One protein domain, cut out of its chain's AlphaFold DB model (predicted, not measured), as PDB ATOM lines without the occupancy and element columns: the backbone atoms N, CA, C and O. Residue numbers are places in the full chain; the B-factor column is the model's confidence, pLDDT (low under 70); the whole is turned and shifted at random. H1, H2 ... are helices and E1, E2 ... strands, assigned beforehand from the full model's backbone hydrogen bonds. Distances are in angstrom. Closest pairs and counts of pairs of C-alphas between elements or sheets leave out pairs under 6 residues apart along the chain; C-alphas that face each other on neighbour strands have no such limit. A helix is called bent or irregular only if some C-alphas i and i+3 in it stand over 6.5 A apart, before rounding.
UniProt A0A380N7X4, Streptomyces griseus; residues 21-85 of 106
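Overview. This is residues 21 to 85 of the 106 residues of a protein of Streptomyces griseus (UniProt A0A380N7X4). A small parallel sheet of three short strands has H2 and H3 side by side over one face, while H1 packs near E1 and makes one end of the long axis. The 65 printed residues hold three named helices and three named strands, in the order H1, E1, H2, E2, H3, E3, and the sheet's order is E1, E2, E3. The class is mixed, helices and strands; the whole is compact, with a radius of gyration of the C-alphas of 11.0 A, and elongated, spanning 34 by 20 by 17 A.

Along the chain. Find C-alpha 21 at (0.288, -101.770, -34.004); from there H1 runs 12.3 A to residue 29. E1 is residues 34 to 37, and H2 follows as residues 40 to 52, 14.7 A long. H2 is irregular: C-alphas 42 and 45 are 9.4 A apart. Next come E2, residues 59 to 63, 12.9 A, and H3, residues 71 to 76. E3, residues 81 to 83, ends at C-alpha 83, (-16.461, -91.248, -39.013).

Arrangement. Look first at E2, the inner strand: N 37 and O 61 are 2.9 A apart towards E1, and N 62 and O 81 are 2.8 A apart towards E3. The helices H1, H2 and H3 on one face of the sheet make two layers. E1, H2, E2 and E2, H3, E3 are strand-helix-strand units, parallel neighbour strands with a helix between, each with a right-handed crossover. H2's height over the sheet is 7.7 A, H3's 8.8 A. With residues 44 to 48 alone, H2 touches H3, the closest C-alphas being those of Pro 45 and Phe 74, 5.0 A, at a shallow tilt of 10 degrees, the same way. H1 is close to H2 but not clearly touching, with C-alphas 21 and 51 closest at 6.0 A. Each O i to N i+4 pair is within hydrogen-bond range in H1 and H3, and 5 of 9 in H2.

Size, cuts and confidence. The C-alphas of Arg 29 and Arg 69, the two farthest apart, are 34.5 A apart. The printed part has no cut and no long link, and no printed residue is under 70 in pLDDT.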
ATOM      1  N   PRO A  21      -0.845-102.027 -33.111       96.06
ATOM      2  CA  PRO A  21       0.288-101.770 -34.004       96.06
ATOM      3  C   PRO A  21       0.654-102.964 -34.900       96.06
ATOM      4  O   PRO A  21       1.025-102.780 -36.058       96.06
ATOM      5  N   THR A  22       0.509-104.199 -34.405       97.56
ATOM      6  CA  THR A  22       0.781-105.420 -35.182       97.56
ATOM      7  C   THR A  22      -0.146-105.541 -36.391       97.56
ATOM      8  O   THR A  22       0.292-105.907 -37.485       97.56
ATOM      9  N   GLU A  23      -1.425-105.206 -36.234       98.00
ATOM     10  CA  GLU A  23      -2.394-105.169 -37.335       98.00
ATOM     11  C   GLU A  23      -2.087-104.071 -38.344       98.00
ATOM     12  O   GLU A  23      -2.121-104.330 -39.548       98.00
ATOM     13  N   VAL A  24      -1.702-102.885 -37.869       98.12
ATOM     14  CA  VAL A  24      -1.218-101.813 -38.745       98.12
ATOM     15  C   VAL A  24      -0.010-102.298 -39.549       98.12
ATOM     16  O   VAL A  24       0.012-102.157 -40.769       98.12
ATOM     17  N   GLY A  25       0.958-102.956 -38.907       97.50
ATOM     18  CA  GLY A  25       2.112-103.551 -39.579       97.50
ATOM     19  C   GLY A  25       1.721-104.592 -40.637       97.50
ATOM     20  O   GLY A  25       2.280-104.592 -41.735       97.50
ATOM     21  N   ARG A  26       0.724-105.443 -40.353       96.44
ATOM     22  CA  ARG A  26       0.166-106.395 -41.334       96.44
ATOM     23  C   ARG A  26      -0.438-105.678 -42.544       96.44
ATOM     24  O   ARG A  26      -0.179-106.100 -43.668       96.44
ATOM     25  N   ALA A  27      -1.183-104.592 -42.337       96.06
ATOM     26  CA  ALA A  27      -1.737-103.786 -43.425       96.06
ATOM     27  C   ALA A  27      -0.631-103.110 -44.255       96.06
ATOM     28  O   ALA A  27      -0.637-103.188 -45.484       96.06
ATOM     29  N   ARG A  28       0.372-102.517 -43.592       95.88
ATOM     30  CA  ARG A  28       1.514-101.853 -44.243       95.88
ATOM     31  C   ARG A  28       2.328-102.805 -45.117       95.88
ATOM     32  O   ARG A  28       2.698-102.421 -46.222       95.88
ATOM     33  N   ARG A  29       2.562-104.044 -44.668       95.06
ATOM     34  CA  ARG A  29       3.260-105.075 -45.464       95.06
ATOM     35  C   ARG A  29       2.524-105.450 -46.752       95.06
ATOM     36  O   ARG A  29       3.164-105.904 -47.688       95.06
ATOM     37  N   ARG A  30       1.209-105.224 -46.818       92.94
ATOM     38  CA  ARG A  30       0.390-105.412 -48.028       92.94
ATOM     39  C   ARG A  30       0.260-104.141 -48.877       92.94
ATOM     40  O   ARG A  30      -0.619-104.061 -49.724       92.94
ATOM     41  N   GLY A  31       1.073-103.116 -48.616       92.88
ATOM     42  CA  GLY A  31       1.030-101.848 -49.348       92.88
ATOM     43  C   GLY A  31      -0.149-100.941 -48.984       92.88
ATOM     44  O   GLY A  31      -0.346 -99.911 -49.619       92.88
ATOM     45  N   LEU A  32      -0.931-101.266 -47.949       94.75
ATOM     46  CA  LEU A  32      -2.065-100.438 -47.543       94.75
ATOM     47  C   LEU A  32      -1.590 -99.232 -46.725       94.75
ATOM     48  O   LEU A  32      -0.770 -99.350 -45.813       94.75
ATOM     49  N   HIS A  33      -2.107 -98.050 -47.060       95.19
ATOM     50  CA  HIS A  33      -1.772 -96.777 -46.403       95.19
ATOM     51  C   HIS A  33      -2.924 -96.189 -45.586       95.19
ATOM     52  O   HIS A  33      -2.705 -95.246 -44.829       95.19
ATOM     53  N   TRP A  34      -4.126 -96.741 -45.732       97.75
ATOM     54  CA  TRP A  34      -5.315 -96.342 -44.994       97.75
ATOM     55  C   TRP A  34      -5.738 -97.468 -44.057       97.75
ATOM     56  O   TRP A  34      -5.756 -98.629 -44.465       97.75
ATOM     57  N   VAL A  35      -6.085 -97.135 -42.815       98.38
ATOM     58  CA  VAL A  35      -6.635 -98.085 -41.837       98.38
ATOM     59  C   VAL A  35      -7.800 -97.455 -41.085       98.38
ATOM     60  O   VAL A  35      -7.809 -96.247 -40.840       98.38
ATOM     61  N   LYS A  36      -8.774 -98.275 -40.694       98.56
ATOM     62  CA  LYS A  36      -9.866 -97.894 -39.799       98.56
ATOM     63  C   LYS A  36      -9.483 -98.260 -38.368       98.56
ATOM     64  O   LYS A  36      -9.416 -99.439 -38.043       98.56
ATOM     65  N   ALA A  37      -9.251 -97.269 -37.516       98.56
ATOM     66  CA  ALA A  37      -9.077 -97.493 -36.084       98.56
ATOM     67  C   ALA A  37     -10.455 -97.726 -35.453       98.56
ATOM     68  O   ALA A  37     -11.308 -96.835 -35.504       98.56
ATOM     69  N   PHE A  38     -10.692 -98.925 -34.918       98.31
ATOM     70  CA  PHE A  38     -12.006 -99.311 -34.406       98.31
ATOM     71  C   PHE A  38     -11.914-100.284 -33.215       98.31
ATOM     72  O   PHE A  38     -11.167-101.258 -33.312       98.31
ATOM     73  N   PRO A  39     -12.722-100.092 -32.149       98.12
ATOM     74  CA  PRO A  39     -13.551 -98.913 -31.868       98.12
ATOM     75  C   PRO A  39     -12.697 -97.738 -31.360       98.12
ATOM     76  O   PRO A  39     -11.969 -97.856 -30.377       98.12
ATOM     77  N   ALA A  40     -12.781 -96.588 -32.031       98.25
ATOM     78  CA  ALA A  40     -11.926 -95.435 -31.756       98.25
ATOM     79  C   ALA A  40     -12.107 -94.868 -30.344       98.25
ATOM     80  O   ALA A  40     -11.118 -94.463 -29.739       98.25
ATOM     81  N   SER A  41     -13.321 -94.900 -29.789       97.12
ATOM     82  CA  SER A  41     -13.584 -94.475 -28.409       97.12
ATOM     83  C   SER A  41     -12.762 -95.239 -27.368       97.12
ATOM     84  O   SER A  41     -12.335 -94.645 -26.385       97.12
ATOM     85  N   SER A  42     -12.508 -96.533 -27.587       98.19
ATOM     86  CA  SER A  42     -11.701 -97.359 -26.677       98.19
ATOM     87  C   SER A  42     -10.199 -97.176 -26.891       98.19
ATOM     88  O   SER A  42      -9.426 -97.319 -25.951       98.19
ATOM     89  N   LEU A  43      -9.777 -96.874 -28.123       98.25
ATOM     90  CA  LEU A  43      -8.367 -96.647 -28.462       98.25
ATOM     91  C   LEU A  43      -7.890 -95.258 -28.018       98.25
ATOM     92  O   LEU A  43      -6.766 -95.094 -27.548       98.25
ATOM     93  N   GLY A  44      -8.752 -94.256 -28.175       98.31
ATOM     94  CA  GLY A  44      -8.479 -92.868 -27.841       98.31
ATOM     95  C   GLY A  44      -7.490 -92.161 -28.788       98.31
ATOM     96  O   GLY A  44      -6.809 -92.789 -29.607       98.31
ATOM     97  N   PRO A  45      -7.367 -90.823 -28.680       98.31
ATOM     98  CA  PRO A  45      -6.444 -90.039 -29.504       98.31
ATOM     99  C   PRO A  45      -4.960 -90.386 -29.289       98.31
ATOM    100  O   PRO A  45      -4.151 -90.280 -30.212       98.31
ATOM    101  N   SER A  46      -4.575 -90.826 -28.086       98.19
ATOM    102  CA  SER A  46      -3.194 -91.230 -27.774       98.19
ATOM    103  C   SER A  46      -2.729 -92.412 -28.628       98.19
ATOM    104  O   SER A  46      -1.594 -92.405 -29.105       98.19
ATOM    105  N   TRP A  47      -3.613 -93.375 -28.901       98.19
ATOM    106  CA  TRP A  47      -3.311 -94.507 -29.772       98.19
ATOM    107  C   TRP A  47      -2.988 -94.058 -31.200       98.19
ATOM    108  O   TRP A  47      -2.034 -94.559 -31.792       98.19
ATOM    109  N   ILE A  48      -3.706 -93.059 -31.733       98.12
ATOM    110  CA  ILE A  48      -3.443 -92.498 -33.070       98.12
ATOM    111  C   ILE A  48      -2.014 -91.949 -33.149       98.12
ATOM    112  O   ILE A  48      -1.282 -92.260 -34.091       98.12
ATOM    113  N   ARG A  49      -1.592 -91.176 -32.142       97.38
ATOM    114  CA  ARG A  49      -0.221 -90.642 -32.067       97.38
ATOM    115  C   ARG A  49       0.803 -91.777 -31.993       97.38
ATOM    116  O   ARG A  49       1.778 -91.768 -32.742       97.38
ATOM    117  N   ALA A  50       0.537 -92.778 -31.153       97.12
ATOM    118  CA  ALA A  50       1.422 -93.919 -30.949       97.12
ATOM    119  C   ALA A  50       1.633 -94.747 -32.226       97.12
ATOM    120  O   ALA A  50       2.768 -95.102 -32.530       97.12
ATOM    121  N   VAL A  51       0.584 -95.022 -33.013       96.81
ATOM    122  CA  VAL A  51       0.737 -95.785 -34.268       96.81
ATOM    123  C   VAL A  51       1.340 -94.959 -35.397       96.81
ATOM    124  O   VAL A  51       2.024 -95.507 -36.259       96.81
ATOM    125  N   ARG A  52       1.123 -93.642 -35.419       95.31
ATOM    126  CA  ARG A  52       1.708 -92.776 -36.452       95.31
ATOM    127  C   ARG A  52       3.209 -92.578 -36.271       95.31
ATOM    128  O   ARG A  52       3.883 -92.378 -37.276       95.31
ATOM    129  N   ALA A  53       3.738 -92.688 -35.051       95.12
ATOM    130  CA  ALA A  53       5.174 -92.570 -34.792       95.12
ATOM    131  C   ALA A  53       6.030 -93.552 -35.634       95.12
ATOM    132  O   ALA A  53       6.883 -93.083 -36.389       95.12
ATOM    133  N   PRO A  54       5.786 -94.879 -35.625       95.31
ATOM    134  CA  PRO A  54       6.483 -95.816 -36.512       95.31
ATOM    135  C   PRO A  54       5.954 -95.815 -37.959       95.31
ATOM    136  O   PRO A  54       6.624 -96.322 -38.860       95.31
ATOM    137  N   PHE A  55       4.760 -95.265 -38.215       95.88
ATOM    138  CA  PHE A  55       4.124 -95.258 -39.537       95.88
ATOM    139  C   PHE A  55       3.693 -93.841 -39.971       95.88
ATOM    140  O   PHE A  55       2.500 -93.586 -40.147       95.88
ATOM    141  N   PRO A  56       4.631 -92.909 -40.230       92.81
ATOM    142  CA  PRO A  56       4.315 -91.486 -40.430       92.81
ATOM    143  C   PRO A  56       3.426 -91.200 -41.651       92.81
ATOM    144  O   PRO A  56       2.705 -90.204 -41.682       92.81
ATOM    145  N   ARG A  57       3.435 -92.091 -42.654       94.31
ATOM    146  CA  ARG A  57       2.599 -91.997 -43.868       94.31
ATOM    147  C   ARG A  57       1.252 -92.721 -43.754       94.31
ATOM    148  O   ARG A  57       0.538 -92.824 -44.751       94.31
ATOM    149  N   LEU A  58       0.930 -93.286 -42.591       97.31
ATOM    150  CA  LEU A  58      -0.346 -93.951 -42.354       97.31
ATOM    151  C   LEU A  58      -1.464 -92.914 -42.230       97.31
ATOM    152  O   LEU A  58      -1.348 -91.941 -41.486       97.31
ATOM    153  N   ARG A  59      -2.569 -93.155 -42.931       98.19
ATOM    154  CA  ARG A  59      -3.798 -92.370 -42.831       98.19
ATOM    155  C   ARG A  59      -4.811 -93.163 -42.022       98.19
ATOM    156  O   ARG A  59      -5.185 -94.273 -42.398       98.19
ATOM    157  N   VAL A  60      -5.230 -92.597 -40.898       98.50
ATOM    158  CA  VAL A  60      -6.151 -93.265 -39.978       98.50
ATOM    159  C   VAL A  60      -7.552 -92.685 -40.124       98.50
ATOM    160  O   VAL A  60      -7.726 -91.469 -40.078       98.50
ATOM    161  N   VAL A  61      -8.536 -93.566 -40.281       98.50
ATOM    162  CA  VAL A  61      -9.966 -93.263 -40.176       98.50
ATOM    163  C   VAL A  61     -10.410 -93.693 -38.780       98.50
ATOM    164  O   VAL A  61     -10.493 -94.888 -38.502       98.50
ATOM    165  N   ALA A  62     -10.639 -92.744 -37.877       98.38
ATOM    166  CA  ALA A  62     -11.151 -93.032 -36.542       98.38
ATOM    167  C   ALA A  62     -12.658 -93.316 -36.634       98.38
ATOM    168  O   ALA A  62     -13.407 -92.540 -37.227       98.38
ATOM    169  N   THR A  63     -13.121 -94.452 -36.114       98.19
ATOM    170  CA  THR A  63     -14.529 -94.858 -36.214       98.19
ATOM    171  C   THR A  63     -14.991 -95.601 -34.968       98.19
ATOM    172  O   THR A  63     -14.276 -96.457 -34.454       98.19
ATOM    173  N   GLY A  64     -16.235 -95.362 -34.554       97.38
ATOM    174  CA  GLY A  64     -16.890 -96.075 -33.454       97.38
ATOM    175  C   GLY A  64     -16.806 -95.308 -32.135       97.38
ATOM    176  O   GLY A  64     -15.711 -95.031 -31.651       97.38
ATOM    177  N   GLY A  65     -17.977 -94.971 -31.585       95.69
ATOM    178  CA  GLY A  65     -18.113 -94.215 -30.334       95.69
ATOM    179  C   GLY A  65     -17.671 -92.748 -30.427       95.69
ATOM    180  O   GLY A  65     -17.254 -92.169 -29.427       95.69
ATOM    181  N   LEU A  66     -17.714 -92.164 -31.627       95.50
ATOM    182  CA  LEU A  66     -17.331 -90.774 -31.869       95.50
ATOM    183  C   LEU A  66     -18.566 -89.893 -32.056       95.50
ATOM    184  O   LEU A  66     -19.554 -90.322 -32.656       95.50
ATOM    185  N   ASP A  67     -18.465 -88.667 -31.565       93.19
ATOM    186  CA  ASP A  67     -19.443 -87.595 -31.708       93.19
ATOM    187  C   ASP A  67     -18.716 -86.249 -31.834       93.19
ATOM    188  O   ASP A  67     -17.486 -86.179 -31.877       93.19
ATOM    189  N   LEU A  68     -19.465 -85.155 -31.891       89.69
ATOM    190  CA  LEU A  68     -18.887 -83.837 -32.148       89.69
ATOM    191  C   LEU A  68     -18.164 -83.242 -30.938       89.69
ATOM    192  O   LEU A  68     -17.400 -82.295 -31.089       89.69
ATOM    193  N   ARG A  69     -18.353 -83.813 -29.746       89.75
ATOM    194  CA  ARG A  69     -17.642 -83.415 -28.526       89.75
ATOM    195  C   ARG A  69     -16.225 -83.976 -28.499       89.75
ATOM    196  O   ARG A  69     -15.355 -83.374 -27.883       89.75
ATOM    197  N   ASN A  70     -15.989 -85.125 -29.139       94.12
ATOM    198  CA  ASN A  70     -14.684 -85.789 -29.120       94.12
ATOM    199  C   ASN A  70     -13.962 -85.826 -30.478       94.12
ATOM    200  O   ASN A  70     -12.755 -86.065 -30.501       94.12
ATOM    201  N   ALA A  71     -14.647 -85.540 -31.589       94.38
ATOM    202  CA  ALA A  71     -14.081 -85.601 -32.935       94.38
ATOM    203  C   ALA A  71     -12.804 -84.756 -33.110       94.38
ATOM    204  O   ALA A  71     -11.824 -85.263 -33.664       94.38
ATOM    205  N   SER A  72     -12.781 -83.514 -32.601       94.06
ATOM    206  CA  SER A  72     -11.619 -82.614 -32.742       94.06
ATOM    207  C   SER A  72     -10.342 -83.236 -32.179       94.06
ATOM    208  O   SER A  72      -9.315 -83.264 -32.850       94.06
ATOM    209  N   ALA A  73     -10.424 -83.873 -31.008       96.62
ATOM    210  CA  ALA A  73      -9.267 -84.488 -30.365       96.62
ATOM    211  C   ALA A  73      -8.633 -85.608 -31.216       96.62
ATOM    212  O   ALA A  73      -7.414 -85.797 -31.192       96.62
ATOM    213  N   PHE A  74      -9.433 -86.354 -31.990       97.69
ATOM    214  CA  PHE A  74      -8.915 -87.366 -32.918       97.69
ATOM    215  C   PHE A  74      -8.264 -86.736 -34.151       97.69
ATOM    216  O   PHE A  74      -7.209 -87.210 -34.582       97.69
ATOM    217  N   LEU A  75      -8.859 -85.675 -34.701       96.19
ATOM    218  CA  LEU A  75      -8.288 -84.925 -35.825       96.19
ATOM    219  C   LEU A  75      -6.951 -84.280 -35.432       96.19
ATOM    220  O   LEU A  75      -5.957 -84.457 -36.133       96.19
ATOM    221  N   GLU A  76      -6.887 -83.643 -34.264       96.06
ATOM    222  CA  GLU A  76      -5.673 -83.048 -33.687       96.06
ATOM    223  C   GLU A  76      -4.587 -84.091 -33.387       96.06
ATOM    224  O   GLU A  76      -3.396 -83.842 -33.563       96.06
ATOM    225  N   ALA A  77      -4.971 -85.305 -32.982       97.12
ATOM    226  CA  ALA A  77      -4.034 -86.425 -32.856       97.12
ATOM    227  C   ALA A  77      -3.513 -86.943 -34.213       97.12
ATOM    228  O   ALA A  77      -2.595 -87.770 -34.267       97.12
ATOM    229  N   GLY A  78      -4.067 -86.440 -35.316       96.50
ATOM    230  CA  GLY A  78      -3.658 -86.731 -36.679       96.50
ATOM    231  C   GLY A  78      -4.407 -87.885 -37.327       96.50
ATOM    232  O   GLY A  78      -3.888 -88.488 -38.273       96.50
ATOM    233  N   ALA A  79      -5.613 -88.208 -36.850       97.94
ATOM    234  CA  ALA A  79      -6.551 -88.962 -37.665       97.94
ATOM    235  C   ALA A  79      -6.854 -88.145 -38.927       97.94
ATOM    236  O   ALA A  79      -7.064 -86.936 -38.868       97.94
ATOM    237  N   ARG A  80      -6.862 -88.801 -40.089       97.44
ATOM    238  CA  ARG A  80      -7.171 -88.124 -41.353       97.44
ATOM    239  C   ARG A  80      -8.671 -87.912 -41.522       97.44
ATOM    240  O   ARG A  80      -9.072 -86.985 -42.212       97.44
ATOM    241  N   VAL A  81      -9.467 -88.805 -40.941       97.19
ATOM    242  CA  VAL A  81     -10.928 -88.793 -41.009       97.19
ATOM    243  C   VAL A  81     -11.479 -89.233 -39.659       97.19
ATOM    244  O   VAL A  81     -10.958 -90.172 -39.053       97.19
ATOM    245  N   VAL A  82     -12.562 -88.593 -39.231       96.38
ATOM    246  CA  VAL A  82     -13.439 -89.064 -38.158       96.38
ATOM    247  C   VAL A  82     -14.759 -89.489 -38.793       96.38
ATOM    248  O   VAL A  82     -15.358 -88.726 -39.543       96.38
ATOM    249  N   ALA A  83     -15.194 -90.718 -38.525       95.19
ATOM    250  CA  ALA A  83     -16.461 -91.248 -39.013       95.19
ATOM    251  C   ALA A  83     -17.485 -91.294 -37.872       95.19
ATOM    252  O   ALA A  83     -17.319 -92.047 -36.905       95.19
ATOM    253  N   LEU A  84     -18.543 -90.497 -38.018       93.19
ATOM    254  CA  LEU A  84     -19.670 -90.419 -37.093       93.19
ATOM    255  C   LEU A  84     -20.774 -91.369 -37.569       93.19
ATOM    256  O   LEU A  84     -21.161 -91.341 -38.732       93.19
ATOM    257  N   GLY A  85     -21.229 -92.246 -36.675       90.56
ATOM    258  CA  GLY A  85     -22.287 -93.222 -36.951       90.56
ATOM    259  C   GLY A  85     -23.567 -92.851 -36.216       90.56
ATOM    260  O   GLY A  85     -24.265 -91.923 -36.606       90.56
TER     261      GLY A  85